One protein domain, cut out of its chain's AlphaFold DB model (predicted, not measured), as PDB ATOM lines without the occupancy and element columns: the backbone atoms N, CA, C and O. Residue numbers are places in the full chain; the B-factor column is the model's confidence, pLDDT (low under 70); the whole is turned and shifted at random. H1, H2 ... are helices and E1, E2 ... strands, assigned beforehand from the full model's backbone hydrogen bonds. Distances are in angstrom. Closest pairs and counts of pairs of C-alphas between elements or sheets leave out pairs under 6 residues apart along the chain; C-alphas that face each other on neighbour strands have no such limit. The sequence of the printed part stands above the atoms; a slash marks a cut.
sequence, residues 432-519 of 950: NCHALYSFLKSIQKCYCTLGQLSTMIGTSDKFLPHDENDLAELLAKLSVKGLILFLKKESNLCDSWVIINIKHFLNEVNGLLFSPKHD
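This is residues 432 to 519 of the 950 residues of the protein "Death domain-containing protein" of Amphimedon queenslandica (UniProt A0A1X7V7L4). A small body is made of three helices, H1, H2 and H3, and a little three-stranded sheet; from it an arm leads away, in which residues 506 to 519, of which 506 to 513 belong to H4, stick out. H3 packs on H1, H2 and the sheet. The printed part has 88 residues and runs H1 E1 H2 H3 E2 E3 H4, mostly helix, with the antiparallel sheet in the order E1 E3 E2. It is only just compact, close to loose, with a radius of gyration of the C-alphas of 14.1 A, and elongated, spanning 49 by 29 by 22 A.

H1, residues 432 to 442, begins with C-alpha 432 at (-1.875, -2.715, -45.904) and is 15.2 A long. E1 is residues 447 to 449, and H2, residues 450 to 460, is 15.3 A long. H3, residues 468 to 480, is the longest helix at 17.9 A. E2 is residues 485 to 487 and E3 residues 497 to 499. H4, residues 502 to 513, 15.2 A, ends with C-alpha 513 at (-20.679, 26.068, -51.219).

H1 touches H3, about perpendicular at 82 degrees; their closest C-alphas, of Cys 433 and Leu 474, are 5.9 A apart. E1 is antiparallel to E3, with N 448 and O 498 at 2.9 A. H2 touches H3, about perpendicular at 75 degrees, closest at the C-alphas of Ser 454 and Glu 468, 6.6 A. E1, H2 H3, E2 form a split strand-helix-strand unit, two strands running the same way with E3 between them, its crossover right-handed. H2 and H3 are on one face of the sheet, two layers. E2 and E3 form a hairpin, with N 487 and O 497 at 2.9 A. H4 only grazes the sheet, with residues 502 to 505. O i to N i+4 pairs are within hydrogen-bond range throughout H1, H2 and H3, and 7 of 8 in H4.

The C-alphas farthest apart, of Lys 462 and Asp 519, are 49.9 A apart. The printed part has no cut and no long link. Residues 515 to 519 are under pLDDT 70.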
ATOM      1  N   ASN A 432      -1.775  -3.844 -46.833       80.50
ATOM      2  CA  ASN A 432      -1.875  -2.715 -45.904       80.50
ATOM      3  C   ASN A 432      -2.885  -1.650 -46.340       80.50
ATOM      4  O   ASN A 432      -3.517  -1.049 -45.482       80.50
ATOM      5  N   CYS A 433      -3.054  -1.388 -47.637       81.44
ATOM      6  CA  CYS A 433      -4.074  -0.459 -48.121       81.44
ATOM      7  C   CYS A 433      -5.474  -0.989 -47.792       81.44
ATOM      8  O   CYS A 433      -6.302  -0.223 -47.305       81.44
ATOM      9  N   HIS A 434      -5.722  -2.287 -48.009       82.12
ATOM     10  CA  HIS A 434      -6.984  -2.950 -47.657       82.12
ATOM     11  C   HIS A 434      -7.275  -2.851 -46.160       82.12
ATOM     12  O   HIS A 434      -8.347  -2.394 -45.765       82.12
ATOM     13  N   ALA A 435      -6.291  -3.212 -45.338       83.44
ATOM     14  CA  ALA A 435      -6.362  -3.101 -43.887       83.44
ATOM     15  C   ALA A 435      -6.618  -1.657 -43.427       83.44
ATOM     16  O   ALA A 435      -7.569  -1.394 -42.693       83.44
ATOM     17  N   LEU A 436      -5.839  -0.697 -43.935       87.25
ATOM     18  CA  LEU A 436      -5.955   0.711 -43.564       87.25
ATOM     19  C   LEU A 436      -7.320   1.275 -43.949       87.25
ATOM     20  O   LEU A 436      -7.943   1.965 -43.155       87.25
ATOM     21  N   TYR A 437      -7.827   0.974 -45.142       85.94
ATOM     22  CA  TYR A 437      -9.144   1.453 -45.552       85.94
ATOM     23  C   TYR A 437     -10.283   0.805 -44.758       85.94
ATOM     24  O   TYR A 437     -11.255   1.484 -44.427       85.94
ATOM     25  N   SER A 438     -10.164  -0.485 -44.420       85.06
ATOM     26  CA  SER A 438     -11.099  -1.164 -43.518       85.06
ATOM     27  C   SER A 438     -11.134  -0.473 -42.152       85.06
ATOM     28  O   SER A 438     -12.207  -0.130 -41.648       85.06
ATOM     29  N   PHE A 439      -9.956  -0.148 -41.614       86.94
ATOM     30  CA  PHE A 439      -9.814   0.619 -40.383       86.94
ATOM     31  C   PHE A 439     -10.429   2.019 -40.507       86.94
ATOM     32  O   PHE A 439     -11.248   2.404 -39.677       86.94
ATOM     33  N   LEU A 440     -10.132   2.759 -41.579       86.50
ATOM     34  CA  LEU A 440     -10.706   4.084 -41.827       86.50
ATOM     35  C   LEU A 440     -12.239   4.043 -41.923       86.50
ATOM     36  O   LEU A 440     -12.895   4.925 -41.380       86.50
ATOM     37  N   LYS A 441     -12.831   3.006 -42.530       83.38
ATOM     38  CA  LYS A 441     -14.294   2.807 -42.539       83.38
ATOM     39  C   LYS A 441     -14.881   2.578 -41.146       83.38
ATOM     40  O   LYS A 441     -16.036   2.934 -40.922       83.38
ATOM     41  N   SER A 442     -14.123   1.976 -40.228       84.00
ATOM     42  CA  SER A 442     -14.565   1.783 -38.839       84.00
ATOM     43  C   SER A 442     -14.599   3.097 -38.045       84.00
ATOM     44  O   SER A 442     -15.355   3.228 -37.078       84.00
ATOM     45  N   ILE A 443     -13.825   4.099 -38.476       83.50
ATOM     46  CA  ILE A 443     -13.799   5.425 -37.864       83.50
ATOM     47  C   ILE A 443     -15.066   6.187 -38.273       83.50
ATOM     48  O   ILE A 443     -15.254   6.556 -39.426       83.50
ATOM     49  N   GLN A 444     -15.918   6.510 -37.299       78.25
ATOM     50  CA  GLN A 444     -17.149   7.287 -37.530       78.25
ATOM     51  C   GLN A 444     -16.907   8.791 -37.785       78.25
ATOM     52  O   GLN A 444     -17.857   9.551 -37.953       78.25
ATOM     53  N   LYS A 445     -15.650   9.250 -37.797       80.81
ATOM     54  CA  LYS A 445     -15.284  10.652 -38.051       80.81
ATOM     55  C   LYS A 445     -15.172  10.932 -39.550       80.81
ATOM     56  O   LYS A 445     -14.669  10.109 -40.308       80.81
ATOM     57  N   CYS A 446     -15.541  12.142 -39.966       79.38
ATOM     58  CA  CYS A 446     -15.419  12.574 -41.362       79.38
ATOM     59  C   CYS A 446     -13.966  12.867 -41.778       79.38
ATOM     60  O   CYS A 446     -13.609  12.667 -42.940       79.38
ATOM     61  N   TYR A 447     -13.131  13.318 -40.837       86.25
ATOM     62  CA  TYR A 447     -11.726  13.662 -41.054       86.25
ATOM     63  C   TYR A 447     -10.879  13.419 -39.794       86.25
ATOM     64  O   TYR A 447     -11.405  13.355 -38.677       86.25
ATOM     65  N   CYS A 448      -9.564  13.315 -39.967       87.81
ATOM     66  CA  CYS A 448      -8.573  13.297 -38.889       87.81
ATOM     67  C   CYS A 448      -7.229  13.876 -39.365       87.81
ATOM     68  O   CYS A 448      -7.016  14.064 -40.565       87.81
ATOM     69  N   THR A 449      -6.327  14.185 -38.429       88.44
ATOM     70  CA  THR A 449      -4.921  14.468 -38.762       88.44
ATOM     71  C   THR A 449      -4.105  13.176 -38.796       88.44
ATOM     72  O   THR A 449      -4.472  12.191 -38.146       88.44
ATOM     73  N   LEU A 450      -2.981  13.174 -39.518       88.31
ATOM     74  CA  LEU A 450      -2.094  12.010 -39.598       88.31
ATOM     75  C   LEU A 450      -1.576  11.582 -38.216       88.31
ATOM     76  O   LEU A 450      -1.603  10.393 -37.907       88.31
ATOM     77  N   GLY A 451      -1.205  12.530 -37.347       85.31
ATOM     78  CA  GLY A 451      -0.760  12.210 -35.982       85.31
ATOM     79  C   GLY A 451      -1.866  11.574 -35.123       85.31
ATOM     80  O   GLY A 451      -1.634  10.615 -34.383       85.31
ATOM     81  N   GLN A 452      -3.114  12.037 -35.268       87.00
ATOM     82  CA  GLN A 452      -4.261  11.390 -34.616       87.00
ATOM     83  C   GLN A 452      -4.495   9.982 -35.171       87.00
ATOM     84  O   GLN A 452      -4.817   9.068 -34.418       87.00
ATOM     85  N   LEU A 453      -4.332   9.786 -36.479       88.62
ATOM     86  CA  LEU A 453      -4.475   8.474 -37.097       88.62
ATOM     87  C   LEU A 453      -3.392   7.498 -36.615       88.62
ATOM     88  O   LEU A 453      -3.737   6.393 -36.210       88.62
ATOM     89  N   SER A 454      -2.123   7.915 -36.584       87.56
ATOM     90  CA  SER A 454      -1.007   7.087 -36.103       87.56
ATOM     91  C   SER A 454      -1.225   6.630 -34.654       87.56
ATOM     92  O   SER A 454      -1.127   5.440 -34.351       87.56
ATOM     93  N   THR A 455      -1.646   7.542 -33.771       86.81
ATOM     94  CA  THR A 455      -1.967   7.202 -32.371       86.81
ATOM     95  C   THR A 455      -3.166   6.258 -32.238       86.81
ATOM     96  O   THR A 455      -3.121   5.323 -31.438       86.81
ATOM     97  N   MET A 456      -4.226   6.441 -33.038       85.19
ATOM     98  CA  MET A 456      -5.366   5.515 -33.062       85.19
ATOM     99  C   MET A 456      -4.938   4.117 -33.520       85.19
ATOM    100  O   MET A 456      -5.267   3.139 -32.848       85.19
ATOM    101  N   ILE A 457      -4.158   4.008 -34.598       85.44
ATOM    102  CA  ILE A 457      -3.662   2.720 -35.110       85.44
ATOM    103  C   ILE A 457      -2.762   2.045 -34.067       85.44
ATOM    104  O   ILE A 457      -2.985   0.882 -33.745       85.44
ATOM    105  N   GLY A 458      -1.838   2.793 -33.451       78.44
ATOM    106  CA  GLY A 458      -0.942   2.309 -32.391       78.44
ATOM    107  C   GLY A 458      -1.642   1.644 -31.205       78.44
ATOM    108  O   GLY A 458      -1.060   0.795 -30.536       78.44
ATOM    109  N   THR A 459      -2.898   2.009 -30.942       77.00
ATOM    110  CA  THR A 459      -3.687   1.458 -29.827       77.00
ATOM    111  C   THR A 459      -4.647   0.338 -30.224       77.00
ATOM    112  O   THR A 459      -5.093  -0.399 -29.348       77.00
ATOM    113  N   SER A 460      -4.987   0.209 -31.510       72.19
ATOM    114  CA  SER A 460      -6.119  -0.611 -31.964       72.19
ATOM    115  C   SER A 460      -5.753  -1.721 -32.945       72.19
ATOM    116  O   SER A 460      -6.432  -2.746 -32.950       72.19
ATOM    117  N   ASP A 461      -4.686  -1.563 -33.730       75.19
ATOM    118  CA  ASP A 461      -4.318  -2.516 -34.773       75.19
ATOM    119  C   ASP A 461      -2.826  -2.852 -34.715       75.19
ATOM    120  O   ASP A 461      -1.972  -2.003 -34.947       75.19
ATOM    121  N   LYS A 462      -2.510  -4.111 -34.401       73.38
ATOM    122  CA  LYS A 462      -1.128  -4.587 -34.243       73.38
ATOM    123  C   LYS A 462      -0.407  -4.787 -35.585       73.38
ATOM    124  O   LYS A 462       0.814  -4.941 -35.607       73.38
ATOM    125  N   PHE A 463      -1.136  -4.873 -36.699       77.50
ATOM    126  CA  PHE A 463      -0.567  -5.286 -37.983       77.50
ATOM    127  C   PHE A 463      -0.317  -4.128 -38.951       77.50
ATOM    128  O   PHE A 463       0.541  -4.260 -39.829       77.50
ATOM    129  N   LEU A 464      -1.015  -3.005 -38.778       82.00
ATOM    130  CA  LEU A 464      -0.794  -1.786 -39.552       82.00
ATOM    131  C   LEU A 464       0.493  -1.050 -39.127       82.00
ATOM    132  O   LEU A 464       0.849  -1.060 -37.949       82.00
ATOM    133  N   PRO A 465       1.194  -0.386 -40.066       79.94
ATOM    134  CA  PRO A 465       2.351   0.434 -39.724       79.94
ATOM    135  C   PRO A 465       1.933   1.648 -38.882       79.94
ATOM    136  O   PRO A 465       0.882   2.248 -39.111       79.94
ATOM    137  N   HIS A 466       2.776   2.014 -37.915       80.06
ATOM    138  CA  HIS A 466       2.578   3.195 -37.065       80.06
ATOM    139  C   HIS A 466       3.434   4.391 -37.497       80.06
ATOM    140  O   HIS A 466       3.144   5.514 -37.081       80.06
ATOM    141  N   ASP A 467       4.468   4.156 -38.314       83.69
ATOM    142  CA  ASP A 467       5.304   5.229 -38.849       83.69
ATOM    143  C   ASP A 467       4.479   6.121 -39.783       83.69
ATOM    144  O   ASP A 467       3.728   5.658 -40.647       83.69
ATOM    145  N   GLU A 468       4.610   7.424 -39.586       83.75
ATOM    146  CA  GLU A 468       3.853   8.435 -40.309       83.75
ATOM    147  C   GLU A 468       4.243   8.480 -41.787       83.75
ATOM    148  O   GLU A 468       3.386   8.744 -42.630       83.75
ATOM    149  N   ASN A 469       5.501   8.173 -42.117       86.25
ATOM    150  CA  ASN A 469       5.967   8.112 -43.503       86.25
ATOM    151  C   ASN A 469       5.293   6.971 -44.272       86.25
ATOM    152  O   ASN A 469       4.719   7.198 -45.340       86.25
ATOM    153  N   ASP A 470       5.297   5.770 -43.687       83.12
ATOM    154  CA  ASP A 470       4.651   4.588 -44.261       83.12
ATOM    155  C   ASP A 470       3.137   4.809 -44.410       83.12
ATOM    156  O   ASP A 470       2.543   4.504 -45.449       83.12
ATOM    157  N   LEU A 471       2.496   5.395 -43.391       87.50
ATOM    158  CA  LEU A 471       1.076   5.740 -43.442       87.50
ATOM    159  C   LEU A 471       0.782   6.790 -44.515       87.50
ATOM    160  O   LEU A 471      -0.189   6.634 -45.252       87.50
ATOM    161  N   ALA A 472       1.609   7.828 -44.649       87.31
ATOM    162  CA  ALA A 472       1.440   8.850 -45.678       87.31
ATOM    163  C   ALA A 472       1.545   8.259 -47.094       87.31
ATOM    164  O   ALA A 472       0.769   8.641 -47.971       87.31
ATOM    165  N   GLU A 473       2.447   7.298 -47.323       85.69
ATOM    166  CA  GLU A 473       2.552   6.600 -48.609       85.69
ATOM    167  C   GLU A 473       1.303   5.750 -48.898       85.69
ATOM    168  O   GLU A 473       0.739   5.804 -49.997       85.69
ATOM    169  N   LEU A 474       0.818   4.998 -47.905       85.81
ATOM    170  CA  LEU A 474      -0.401   4.195 -48.034       85.81
ATOM    171  C   LEU A 474      -1.641   5.069 -48.268       85.81
ATOM    172  O   LEU A 474      -2.461   4.757 -49.132       85.81
ATOM    173  N   LEU A 475      -1.768   6.180 -47.538       87.56
ATOM    174  CA  LEU A 475      -2.852   7.147 -47.698       87.56
ATOM    175  C   LEU A 475      -2.796   7.836 -49.061       87.56
ATOM    176  O   LEU A 475      -3.842   8.035 -49.674       87.56
ATOM    177  N   ALA A 476      -1.603   8.137 -49.579       83.50
ATOM    178  CA  ALA A 476      -1.450   8.642 -50.937       83.50
ATOM    179  C   ALA A 476      -1.965   7.622 -51.968       83.50
ATOM    180  O   ALA A 476      -2.748   7.993 -52.840       83.50
ATOM    181  N   LYS A 477      -1.633   6.328 -51.828       80.56
ATOM    182  CA  LYS A 477      -2.159   5.255 -52.701       80.56
ATOM    183  C   LYS A 477      -3.689   5.145 -52.629       80.56
ATOM    184  O   LYS A 477      -4.349   5.027 -53.662       80.56
ATOM    185  N   LEU A 478      -4.268   5.235 -51.430       81.06
ATOM    186  CA  LEU A 478      -5.725   5.242 -51.235       81.06
ATOM    187  C   LEU A 478      -6.394   6.500 -51.807       81.06
ATOM    188  O   LEU A 478      -7.493   6.419 -52.361       81.06
ATOM    189  N   SER A 479      -5.729   7.651 -51.698       80.31
ATOM    190  CA  SER A 479      -6.205   8.921 -52.242       80.31
ATOM    191  C   SER A 479      -6.167   8.935 -53.767       80.31
ATOM    192  O   SER A 479      -7.066   9.493 -54.385       80.31
ATOM    193  N   VAL A 480      -5.180   8.279 -54.381       74.50
ATOM    194  CA  VAL A 480      -5.103   8.061 -55.835       74.50
ATOM    195  C   VAL A 480      -6.255   7.166 -56.308       74.50
ATOM    196  O   VAL A 480      -6.897   7.461 -57.308       74.50
ATOM    197  N   LYS A 481      -6.623   6.132 -55.538       73.19
ATOM    198  CA  LYS A 481      -7.859   5.357 -55.767       73.19
ATOM    199  C   LYS A 481      -9.142   6.153 -55.446       73.19
ATOM    200  O   LYS A 481     -10.238   5.638 -55.662       73.19
ATOM    201  N   GLY A 482      -9.019   7.386 -54.932       72.81
ATOM    202  CA  GLY A 482     -10.069   8.335 -54.516       72.81
ATOM    203  C   GLY A 482     -11.187   7.731 -53.680       72.81
ATOM    204  O   GLY A 482     -12.355   8.083 -53.825       72.81
ATOM    205  N   LEU A 483     -10.805   6.812 -52.797       76.06
ATOM    206  CA  LEU A 483     -11.655   6.341 -51.707       76.06
ATOM    207  C   LEU A 483     -11.613   7.306 -50.514       76.06
ATOM    208  O   LEU A 483     -12.556   7.353 -49.728       76.06
ATOM    209  N   ILE A 484     -10.518   8.061 -50.395       82.44
ATOM    210  CA  ILE A 484     -10.253   9.088 -49.382       82.44
ATOM    211  C   ILE A 484      -9.596  10.301 -50.055       82.44
ATOM    212  O   ILE A 484      -9.149  10.198 -51.198       82.44
ATOM    213  N   LEU A 485      -9.479  11.426 -49.344       81.81
ATOM    214  CA  LEU A 485      -8.622  12.541 -49.762       81.81
ATOM    215  C   LEU A 485      -7.501  12.730 -48.739       81.81
ATOM    216  O   LEU A 485      -7.773  12.984 -47.566       81.81
ATOM    217  N   PHE A 486      -6.251  12.619 -49.186       86.00
ATOM    218  CA  PHE A 486      -5.077  12.876 -48.356       86.00
ATOM    219  C   PHE A 486      -4.384  14.167 -48.791       86.00
ATOM    220  O   PHE A 486      -3.945  14.292 -49.934       86.00
ATOM    221  N   LEU A 487      -4.276  15.122 -47.867       82.88
ATOM    222  CA  LEU A 487      -3.602  16.397 -48.088       82.88
ATOM    223  C   LEU A 487      -2.308  16.429 -47.286       82.88
ATOM    224  O   LEU A 487      -2.304  16.730 -46.089       82.88
ATOM    225  N   LYS A 488      -1.214  16.103 -47.973       82.94
ATOM    226  CA  LYS A 488       0.133  16.126 -47.411       82.94
ATOM    227  C   LYS A 488       0.597  17.572 -47.231       82.94
ATOM    228  O   LYS A 488       0.635  18.325 -48.201       82.94
ATOM    229  N   LYS A 489       0.986  17.939 -46.010       81.12
ATOM    230  CA  LYS A 489       1.687  19.201 -45.731       81.12
ATOM    231  C   LYS A 489       3.193  18.972 -45.774       81.12
ATOM    232  O   LYS A 489       3.692  18.030 -45.164       81.12
ATOM    233  N   GLU A 490       3.912  19.836 -46.486       74.69
ATOM    234  CA  GLU A 490       5.373  19.741 -46.620       74.69
ATOM    235  C   GLU A 490       6.113  20.190 -45.355       74.69
ATOM    236  O   GLU A 490       7.186  19.677 -45.060       74.69
ATOM    237  N   SER A 491       5.521  21.097 -44.572       75.00
ATOM    238  CA  SER A 491       6.124  21.621 -43.343       75.00
ATOM    239  C   SER A 491       6.107  20.628 -42.177       75.00
ATOM    240  O   SER A 491       7.091  20.522 -41.450       75.00
ATOM    241  N   ASN A 492       4.992  19.920 -41.977       81.00
ATOM    242  CA  ASN A 492       4.836  18.918 -40.926       81.00
ATOM    243  C   ASN A 492       3.862  17.815 -41.358       81.00
ATOM    244  O   ASN A 492       2.689  18.081 -41.636       81.00
ATOM    245  N   LEU A 493       4.332  16.567 -41.359       82.69
ATOM    246  CA  LEU A 493       3.527  15.413 -41.752       82.69
ATOM    247  C   LEU A 493       2.382  15.152 -40.769       82.69
ATOM    248  O   LEU A 493       1.273  14.880 -41.230       82.69
ATOM    249  N   CYS A 494       2.591  15.324 -39.456       81.81
ATOM    250  CA  CYS A 494       1.573  15.050 -38.433       81.81
ATOM    251  C   CYS A 494       0.287  15.876 -38.626       81.81
ATOM    252  O   CYS A 494      -0.810  15.399 -38.322       81.81
ATOM    253  N   ASP A 495       0.433  17.101 -39.141       84.06
ATOM    254  CA  ASP A 495      -0.649  18.065 -39.380       84.06
ATOM    255  C   ASP A 495      -1.328  17.882 -40.748       84.06
ATOM    256  O   ASP A 495      -2.218  18.658 -41.117       84.06
ATOM    257  N   SER A 496      -0.908  16.872 -41.515       87.31
ATOM    258  CA  SER A 496      -1.545  16.495 -42.777       87.31
ATOM    259  C   SER A 496      -2.969  16.011 -42.523       87.31
ATOM    260  O   SER A 496      -3.239  15.286 -41.560       87.31
ATOM    261  N   TRP A 497      -3.888  16.405 -43.403       88.38
ATOM    262  CA  TRP A 497      -5.308  16.097 -43.261       88.38
ATOM    263  C   TRP A 497      -5.675  14.825 -44.020       88.38
ATOM    264  O   TRP A 497      -5.322  14.655 -45.189       88.38
ATOM    265  N   VAL A 498      -6.443  13.956 -43.365       87.50
ATOM    266  CA  VAL A 498      -7.049  12.760 -43.956       87.50
ATOM    267  C   VAL A 498      -8.562  12.931 -43.921       87.50
ATOM    268  O   VAL A 498      -9.170  12.928 -42.851       87.50
ATOM    269  N   ILE A 499      -9.183  13.074 -45.089       85.38
ATOM    270  CA  ILE A 499     -10.642  13.068 -45.221       85.38
ATOM    271  C   ILE A 499     -11.077  11.639 -45.504       85.38
ATOM    272  O   ILE A 499     -10.820  11.091 -46.577       85.38
ATOM    273  N   ILE A 500     -11.750  11.053 -44.523       83.50
ATOM    274  CA  ILE A 500     -12.185   9.660 -44.538       83.50
ATOM    275  C   ILE A 500     -13.476   9.529 -45.344       83.50
ATOM    276  O   ILE A 500     -13.593   8.673 -46.218       83.50
ATOM    277  N   ASN A 501     -14.449  10.404 -45.076       80.06
ATOM    278  CA  ASN A 501     -15.760  10.350 -45.712       80.06
ATOM    279  C   ASN A 501     -15.872  11.398 -46.824       80.06
ATOM    280  O   ASN A 501     -16.492  12.452 -46.657       80.06
ATOM    281  N   ILE A 502     -15.280  11.084 -47.981       77.50
ATOM    282  CA  ILE A 502     -15.332  11.961 -49.157       77.50
ATOM    283  C   ILE A 502     -16.774  12.205 -49.625       77.50
ATOM    284  O   ILE A 502     -17.093  13.298 -50.077       77.50
ATOM    285  N   LYS A 503     -17.674  11.226 -49.455       76.88
ATOM    286  CA  LYS A 503     -19.088  11.349 -49.832       76.88
ATOM    287  C   LYS A 503     -19.782  12.467 -49.067       76.88
ATOM    288  O   LYS A 503     -20.456  13.292 -49.672       76.88
ATOM    289  N   HIS A 504     -19.621  12.480 -47.751       77.38
ATOM    290  CA  HIS A 504     -20.210  13.510 -46.906       77.38
ATOM    291  C   HIS A 504     -19.597  14.883 -47.210       77.38
ATOM    292  O   HIS A 504     -20.338  15.834 -47.432       77.38
ATOM    293  N   PHE A 505     -18.270  14.966 -47.371       78.69
ATOM    294  CA  PHE A 505     -17.601  16.209 -47.772       78.69
ATOM    295  C   PHE A 505     -18.114  16.758 -49.121       78.69
ATOM    296  O   PHE A 505     -18.446  17.937 -49.235       78.69
ATOM    297  N   LEU A 506     -18.223  15.913 -50.150       76.69
ATOM    298  CA  LEU A 506     -18.670  16.328 -51.484       76.69
ATOM    299  C   LEU A 506     -20.162  16.668 -51.557       76.69
ATOM    300  O   LEU A 506     -20.566  17.512 -52.360       76.69
ATOM    301  N   ASN A 507     -20.984  16.020 -50.738       75.19
ATOM    302  CA  ASN A 507     -22.411  16.298 -50.702       75.19
ATOM    303  C   ASN A 507     -22.710  17.571 -49.898       75.19
ATOM    304  O   ASN A 507     -23.428  18.445 -50.372       75.19
ATOM    305  N   GLU A 508     -22.135  17.703 -48.704       74.62
ATOM    306  CA  GLU A 508     -22.462  18.803 -47.797       74.62
ATOM    307  C   GLU A 508     -21.639  20.046 -48.087       74.62
ATOM    308  O   GLU A 508     -22.200  21.090 -48.396       74.62
ATOM    309  N   VAL A 509     -20.310  19.947 -48.060       74.38
ATOM    310  CA  VAL A 509     -19.445  21.119 -48.230       74.38
ATOM    311  C   VAL A 509     -19.508  21.617 -49.665       74.38
ATOM    312  O   VAL A 509     -19.861  22.767 -49.908       74.38
ATOM    313  N   ASN A 510     -19.208  20.753 -50.636       74.06
ATOM    314  CA  ASN A 510     -19.197  21.157 -52.042       74.06
ATOM    315  C   ASN A 510     -20.617  21.442 -52.566       74.06
ATOM    316  O   ASN A 510     -20.818  22.379 -53.335       74.06
ATOM    317  N   GLY A 511     -21.623  20.690 -52.109       71.62
ATOM    318  CA  GLY A 511     -23.010  20.974 -52.454       71.62
ATOM    319  C   GLY A 511     -23.502  22.314 -51.927       71.62
ATOM    320  O   GLY A 511     -24.082  23.071 -52.699       71.62
ATOM    321  N   LEU A 512     -23.240  22.647 -50.661       73.81
ATOM    322  CA  LEU A 512     -23.678  23.919 -50.082       73.81
ATOM    323  C   LEU A 512     -22.869  25.110 -50.604       73.81
ATOM    324  O   LEU A 512     -23.467  26.138 -50.910       73.81
ATOM    325  N   LEU A 513     -21.543  24.977 -50.750       73.62
ATOM    326  CA  LEU A 513     -20.679  26.068 -51.219       73.62
ATOM    327  C   LEU A 513     -21.052  26.548 -52.625       73.62
ATOM    328  O   LEU A 513     -21.055  27.748 -52.867       73.62
ATOM    329  N   PHE A 514     -21.365  25.634 -53.544       72.00
ATOM    330  CA  PHE A 514     -21.634  25.973 -54.948       72.00
ATOM    331  C   PHE A 514     -23.121  25.919 -55.318       72.00
ATOM    332  O   PHE A 514     -23.457  25.969 -56.500       72.00
ATOM    333  N   SER A 515     -24.020  25.814 -54.334       68.31
ATOM    334  CA  SER A 515     -25.460  25.786 -54.598       68.31
ATOM    335  C   SER A 515     -25.976  27.157 -55.051       68.31
ATOM    336  O   SER A 515     -25.812  28.134 -54.319       68.31
ATOM    337  N   PRO A 516     -26.719  27.244 -56.172       58.47
ATOM    338  CA  PRO A 516     -27.336  28.491 -56.625       58.47
ATOM    339  C   PRO A 516     -28.471  28.984 -55.720       58.47
ATOM    340  O   PRO A 516     -28.929  30.113 -55.869       58.47
ATOM    341  N   LYS A 517     -28.971  28.140 -54.805       54.59
ATOM    342  CA  LYS A 517     -30.098  28.470 -53.916       54.59
ATOM    343  C   LYS A 517     -29.678  29.169 -52.627       54.59
ATOM    344  O   LYS A 517     -30.546  29.661 -51.912       54.59
ATOM    345  N   HIS A 518     -28.390  29.162 -52.286       56.91
ATOM    346  CA  HIS A 518     -27.930  29.876 -51.105       56.91
ATOM    347  C   HIS A 518     -27.895  31.370 -51.430       56.91
ATOM    348  O   HIS A 518     -27.169  31.787 -52.328       56.91
ATOM    349  N   ASP A 519     -28.682  32.176 -50.712       50.34
ATOM    350  CA  ASP A 519     -28.635  33.634 -50.819       50.34
ATOM    351  C   ASP A 519     -27.234  34.122 -50.411       50.34
ATOM    352  O   ASP A 519     -26.930  34.363 -49.241       50.34
TER     353      ASP A 519